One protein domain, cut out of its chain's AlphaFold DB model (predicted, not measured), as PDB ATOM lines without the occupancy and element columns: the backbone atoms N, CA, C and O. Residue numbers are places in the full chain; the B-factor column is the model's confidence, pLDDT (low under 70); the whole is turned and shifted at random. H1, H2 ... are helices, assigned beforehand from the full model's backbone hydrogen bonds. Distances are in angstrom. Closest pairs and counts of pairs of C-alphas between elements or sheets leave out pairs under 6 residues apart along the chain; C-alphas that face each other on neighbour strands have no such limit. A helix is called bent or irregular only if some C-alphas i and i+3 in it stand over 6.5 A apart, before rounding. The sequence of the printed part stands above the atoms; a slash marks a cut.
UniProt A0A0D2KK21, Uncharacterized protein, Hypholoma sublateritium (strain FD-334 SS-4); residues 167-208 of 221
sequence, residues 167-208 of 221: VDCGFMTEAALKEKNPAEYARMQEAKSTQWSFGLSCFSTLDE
ATOM      1  N   VAL A 167     -14.426 -21.791  28.303       96.38
ATOM      2  CA  VAL A 167     -13.162 -22.209  28.930       96.38
ATOM      3  C   VAL A 167     -13.280 -23.629  29.498       96.38
ATOM      4  O   VAL A 167     -12.477 -24.486  29.143       96.38
ATOM      5  N   ASP A 168     -14.338 -23.925  30.263       93.00
ATOM      6  CA  ASP A 168     -14.603 -25.260  30.828       93.00
ATOM      7  C   ASP A 168     -14.734 -26.350  29.739       93.00
ATOM      8  O   ASP A 168     -14.393 -27.509  29.964       93.00
ATOM      9  N   CYS A 169     -15.208 -25.990  28.541       94.69
ATOM     10  CA  CYS A 169     -15.279 -26.864  27.365       94.69
ATOM     11  C   CYS A 169     -13.963 -26.937  26.562       94.69
ATOM     12  O   CYS A 169     -13.969 -27.412  25.425       94.69
ATOM     13  N   GLY A 170     -12.844 -26.462  27.115       95.06
ATOM     14  CA  GLY A 170     -11.539 -26.484  26.455       95.06
ATOM     15  C   GLY A 170     -11.447 -25.519  25.273       95.06
ATOM     16  O   GLY A 170     -10.899 -25.881  24.231       95.06
ATOM     17  N   PHE A 171     -11.996 -24.312  25.429       96.00
ATOM     18  CA  PHE A 171     -12.047 -23.254  24.411       96.00
ATOM     19  C   PHE A 171     -12.871 -23.647  23.180       96.00
ATOM     20  O   PHE A 171     -12.497 -23.421  22.029       96.00
ATOM     21  N   MET A 172     -14.022 -24.276  23.423       95.00
ATOM     22  CA  MET A 172     -14.957 -24.695  22.381       95.00
ATOM     23  C   MET A 172     -16.400 -24.469  22.830       95.00
ATOM     24  O   MET A 172     -16.714 -24.418  24.019       95.00
ATOM     25  N   THR A 173     -17.321 -24.351  21.874       94.69
ATOM     26  CA  THR A 173     -18.752 -24.399  22.206       94.69
ATOM     27  C   THR A 173     -19.148 -25.809  22.646       94.69
ATOM     28  O   THR A 173     -18.547 -26.787  22.207       94.69
ATOM     29  N   GLU A 174     -20.213 -25.946  23.440       93.69
ATOM     30  CA  GLU A 174     -20.748 -27.269  23.808       93.69
ATOM     31  C   GLU A 174     -21.110 -28.118  22.578       93.69
ATOM     32  O   GLU A 174     -20.932 -29.332  22.597       93.69
ATOM     33  N   ALA A 175     -21.592 -27.484  21.502       94.19
ATOM     34  CA  ALA A 175     -21.887 -28.168  20.245       94.19
ATOM     35  C   ALA A 175     -20.611 -28.736  19.606       94.19
ATOM     36  O   ALA A 175     -20.568 -29.916  19.267       94.19
ATOM     37  N   ALA A 176     -19.547 -27.932  19.529       95.44
ATOM     38  CA  ALA A 176     -18.268 -28.381  18.993       95.44
ATOM     39  C   ALA A 176     -17.597 -29.439  19.889       95.44
ATOM     40  O   ALA A 176     -17.008 -30.391  19.379       95.44
ATOM     41  N   LEU A 177     -17.728 -29.331  21.219       95.69
ATOM     42  CA  LEU A 177     -17.263 -30.363  22.146       95.69
ATOM     43  C   LEU A 177     -18.027 -31.674  21.943       95.69
ATOM     44  O   LEU A 177     -17.410 -32.732  21.916       95.69
ATOM     45  N   LYS A 178     -19.349 -31.618  21.756       96.50
ATOM     46  CA  LYS A 178     -20.171 -32.802  21.484       96.50
ATOM     47  C   LYS A 178     -19.727 -33.533  20.221       96.50
ATOM     48  O   LYS A 178     -19.710 -34.756  20.220       96.50
ATOM     49  N   GLU A 179     -19.384 -32.801  19.166       96.75
ATOM     50  CA  GLU A 179     -18.900 -33.383  17.910       96.75
ATOM     51  C   GLU A 179     -17.481 -33.950  18.049       96.75
ATOM     52  O   GLU A 179     -17.216 -35.065  17.602       96.75
ATOM     53  N   LYS A 180     -16.571 -33.211  18.697       96.88
ATOM     54  CA  LYS A 180     -15.152 -33.581  18.820       96.88
ATOM     55  C   LYS A 180     -14.892 -34.661  19.871       96.88
ATOM     56  O   LYS A 180     -14.036 -35.518  19.669       96.88
ATOM     57  N   ASN A 181     -15.578 -34.596  21.009       96.94
ATOM     58  CA  ASN A 181     -15.426 -35.516  22.133       96.94
ATOM     59  C   ASN A 181     -16.780 -35.764  22.839       96.94
ATOM     60  O   ASN A 181     -17.053 -35.196  23.902       96.94
ATOM     61  N   PRO A 182     -17.631 -36.648  22.277       96.62
ATOM     62  CA  PRO A 182     -18.941 -36.971  22.844       96.62
ATOM     63  C   PRO A 182     -18.891 -37.497  24.285       96.62
ATOM     64  O   PRO A 182     -19.825 -37.256  25.050       96.62
ATOM     65  N   ALA A 183     -17.819 -38.208  24.657       96.81
ATOM     66  CA  ALA A 183     -17.650 -38.766  25.997       96.81
ATOM     67  C   ALA A 183     -17.457 -37.659  27.043       96.81
ATOM     68  O   ALA A 183     -18.136 -37.654  28.069       96.81
ATOM     69  N   GLU A 184     -16.597 -36.681  26.752       95.44
ATOM     70  CA  GLU A 184     -16.399 -35.525  27.630       95.44
ATOM     71  C   GLU A 184     -17.648 -34.642  27.695       95.44
ATOM     72  O   GLU A 184     -18.062 -34.226  28.776       95.44
ATOM     73  N   TYR A 185     -18.320 -34.426  26.560       96.00
ATOM     74  CA  TYR A 185     -19.611 -33.740  26.544       96.00
ATOM     75  C   TYR A 185     -20.633 -34.429  27.462       96.00
ATOM     76  O   TYR A 185     -21.293 -33.752  28.252       96.00
ATOM     77  N   ALA A 186     -20.758 -35.759  27.392       95.06
ATOM     78  CA  ALA A 186     -21.670 -36.520  28.245       95.06
ATOM     79  C   ALA A 186     -21.317 -36.368  29.734       95.06
ATOM     80  O   ALA A 186     -22.207 -36.070  30.533       95.06
ATOM     81  N   ARG A 187     -20.026 -36.458  30.085       93.62
ATOM     82  CA  ARG A 187     -19.524 -36.212  31.448       93.62
ATOM     83  C   ARG A 187     -19.910 -34.819  31.955       93.62
ATOM     84  O   ARG A 187     -20.386 -34.677  33.081       93.62
ATOM     85  N   MET A 188     -19.752 -33.788  31.122       91.62
ATOM     86  CA  MET A 188     -20.147 -32.421  31.472       91.62
ATOM     87  C   MET A 188     -21.663 -32.278  31.652       91.62
ATOM     88  O   MET A 188     -22.094 -31.599  32.581       91.62
ATOM     89  N   GLN A 189     -22.484 -32.908  30.801       92.81
ATOM     90  CA  GLN A 189     -23.944 -32.861  30.960       92.81
ATOM     91  C   GLN A 189     -24.402 -33.540  32.256       92.81
ATOM     92  O   GLN A 189     -25.292 -33.017  32.921       92.81
ATOM     93  N   GLU A 190     -23.784 -34.656  32.645       91.12
ATOM     94  CA  GLU A 190     -24.078 -35.328  33.916       91.12
ATOM     95  C   GLU A 190     -23.721 -34.434  35.116       91.12
ATOM     96  O   GLU A 190     -24.534 -34.248  36.029       91.12
ATOM     97  N   ALA A 191     -22.561 -33.768  35.058       87.25
ATOM     98  CA  ALA A 191     -22.106 -32.831  36.084       87.25
ATOM     99  C   ALA A 191     -23.003 -31.585  36.237       87.25
ATOM    100  O   ALA A 191     -23.020 -30.971  37.303       87.25
ATOM    101  N   LYS A 192     -23.806 -31.212  35.227       87.06
ATOM    102  CA  LYS A 192     -24.753 -30.081  35.348       87.06
ATOM    103  C   LYS A 192     -25.763 -30.279  36.476       87.06
ATOM    104  O   LYS A 192     -26.156 -29.304  37.112       87.06
ATOM    105  N   SER A 193     -26.158 -31.525  36.751       86.19
ATOM    106  CA  SER A 193     -27.108 -31.849  37.826       86.19
ATOM    107  C   SER A 193     -26.588 -31.469  39.221       86.19
ATOM    108  O   SER A 193     -27.377 -31.150  40.111       86.19
ATOM    109  N   THR A 194     -25.266 -31.437  39.398       86.88
ATOM    110  CA  THR A 194     -24.585 -31.084  40.649       86.88
ATOM    111  C   THR A 194     -23.870 -29.735  40.578       86.88
ATOM    112  O   THR A 194     -23.379 -29.253  41.591       86.88
ATOM    113  N   GLN A 195     -23.869 -29.052  39.431       87.44
ATOM    114  CA  GLN A 195     -23.182 -27.767  39.261       87.44
ATOM    115  C   GLN A 195     -23.677 -26.678  40.229       87.44
ATOM    116  O   GLN A 195     -22.911 -25.794  40.609       87.44
ATOM    117  N   TRP A 196     -24.936 -26.743  40.670       89.94
ATOM    118  CA  TRP A 196     -25.459 -25.818  41.678       89.94
ATOM    119  C   TRP A 196     -24.705 -25.923  43.012       89.94
ATOM    120  O   TRP A 196     -24.498 -24.902  43.661       89.94
ATOM    121  N   SER A 197     -24.248 -27.119  43.409       92.56
ATOM    122  CA  SER A 197     -23.523 -27.310  44.669       92.56
ATOM    123  C   SER A 197     -22.113 -26.725  44.589       92.56
ATOM    124  O   SER A 197     -21.660 -26.087  45.538       92.56
ATOM    125  N   PHE A 198     -21.461 -26.839  43.427       91.88
ATOM    126  CA  PHE A 198     -20.220 -26.120  43.131       91.88
ATOM    127  C   PHE A 198     -20.425 -24.599  43.154       91.88
ATOM    128  O   PHE A 198     -19.654 -23.869  43.772       91.88
ATOM    129  N   GLY A 199     -21.493 -24.107  42.521       92.81
ATOM    130  CA  GLY A 199     -21.814 -22.683  42.540       92.81
ATOM    131  C   GLY A 199     -22.007 -22.151  43.962       92.81
ATOM    132  O   GLY A 199     -21.487 -21.091  44.296       92.81
ATOM    133  N   LEU A 200     -22.688 -22.911  44.827       92.75
ATOM    134  CA  LEU A 200     -22.835 -22.568  46.243       92.75
ATOM    135  C   LEU A 200     -21.513 -22.614  47.012       92.75
ATOM    136  O   LEU A 200     -21.284 -21.741  47.844       92.75
ATOM    137  N   SER A 201     -20.625 -23.573  46.731       93.62
ATOM    138  CA  SER A 201     -19.324 -23.661  47.417       93.62
ATOM    139  C   SER A 201     -18.390 -22.489  47.090       93.62
ATOM    140  O   SER A 201     -17.452 -22.208  47.841       93.62
ATOM    141  N   CYS A 202     -18.677 -21.767  46.002       93.62
ATOM    142  CA  CYS A 202     -18.004 -20.527  45.639       93.62
ATOM    143  C   CYS A 202     -18.475 -19.316  46.462       93.62
ATOM    144  O   CYS A 202     -17.790 -18.295  46.450       93.62
ATOM    145  N   PHE A 203     -19.588 -19.385  47.196       92.81
ATOM    146  CA  PHE A 203     -19.951 -18.330  48.144       92.81
ATOM    147  C   PHE A 203     -19.134 -18.475  49.429       92.81
ATOM    148  O   PHE A 203     -18.866 -19.577  49.903       92.81
ATOM    149  N   SER A 204     -18.687 -17.341  49.968       92.38
ATOM    150  CA  SER A 204     -17.968 -17.308  51.246       92.38
ATOM    151  C   SER A 204     -18.962 -17.187  52.396       92.38
ATOM    152  O   SER A 204     -19.970 -16.489  52.268       92.38
ATOM    153  N   THR A 205     -18.693 -17.861  53.510       91.88
ATOM    154  CA  THR A 205     -19.439 -17.633  54.755       91.88
ATOM    155  C   THR A 205     -18.913 -16.382  55.458       91.88
ATOM    156  O   THR A 205     -17.805 -15.929  55.179       91.88
ATOM    157  N   LEU A 206     -19.680 -15.813  56.395       89.19
ATOM    158  CA  LEU A 206     -19.204 -14.662  57.175       89.19
ATOM    159  C   LEU A 206     -17.925 -14.998  57.956       89.19
ATOM    160  O   LEU A 206     -16.991 -14.204  57.944       89.19
ATOM    161  N   ASP A 207     -17.839 -16.197  58.536       90.69
ATOM    162  CA  ASP A 207     -16.652 -16.661  59.269       90.69
ATOM    163  C   ASP A 207     -15.397 -16.753  58.386       90.69
ATOM    164  O   ASP A 207     -14.279 -16.598  58.870       90.69
ATOM    165  N   GLU A 208     -15.564 -17.001  57.084       89.25
ATOM    166  CA  GLU A 208     -14.462 -17.007  56.115       89.25
ATOM    167  C   GLU A 208     -14.014 -15.596  55.709       89.25
ATOM    168  O   GLU A 208     -12.902 -15.438  55.205       89.25
TER     169      GLU A 208
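AT A GLANCE: This is residues 167 to 208 of the 221 residues of an uncharacterized protein of Hypholoma sublateritium (strain FD-334 SS-4) (UniProt A0A0D2KK21). A small helical hairpin, H1 and H2, makes one end of an elongated shape, and from the far end of H2 the chain goes on as a free arm that holds H3 and a tail without a named element. Residues 167 to 173 form a looped lead-in before H1, while residues 190 to 208, of which 195 to 201 belong to H3, stand free and stick out from the hairpin, giving the shape much of its length. The printed part has 42 residues with three named helices, H1, H2 and H3 in that order along the chain, and no named strand; its class is all helix. It is only just extended, close to loose, with a radius of gyration of the C-alphas of 13.8 A, and its C-alphas span 44 by 19 by 11 A.

IN THESE COORDINATES: The printed part begins at Val 167, whose C-alpha is at (-13.162, -22.209, 28.930). H1 takes residues 174 to 180 and measures 9.8 A from first to last C-alpha; C-alpha 174 is at (-20.748, -27.269, 23.808). H2, the longest helix with 10 residues, takes residues 182 to 191 and measures 14.2 A from first to last C-alpha. H3 takes residues 195 to 201, 9.9 A from first to last C-alpha, and C-alpha 201 is at (-19.324, -23.661, 47.417). None of the three is bent or irregular.

HOW THE PARTS SIT: H1 and H2 touch, with 6 pairs of C-alphas within 8 A. Their closest C-alphas, those of Lys 178 and Tyr 185, are 5.2 A apart, and their centres are 10.2 A apart. They run opposite ways at a shallow tilt of 34 degrees, only just short of steep, and form a helical hairpin. H2 and H3 meet only through their link. H1 and H3 are apart, and H3 touches no helix. In H1, H2 and H3, every O i to N i+4 pair is within hydrogen-bond range.

THE WHOLE: The two C-alphas farthest apart, those of Glu 179 in H1 and Asp 207 in the tail, are 44.7 A apart. The C-alphas of the first and last printed residues, Val 167 and Glu 208, are 27.7 A apart. The link from H1 to H2 is tight, with 1 residue between them, and so is the link from H2 to H3, with 3 residues between them. The printed part has no cut and ends at Glu 208, in a full chain of 221 residues. The mean pLDDT of the printed part is 93.1, and no printed residue is under 70 in this predicted model.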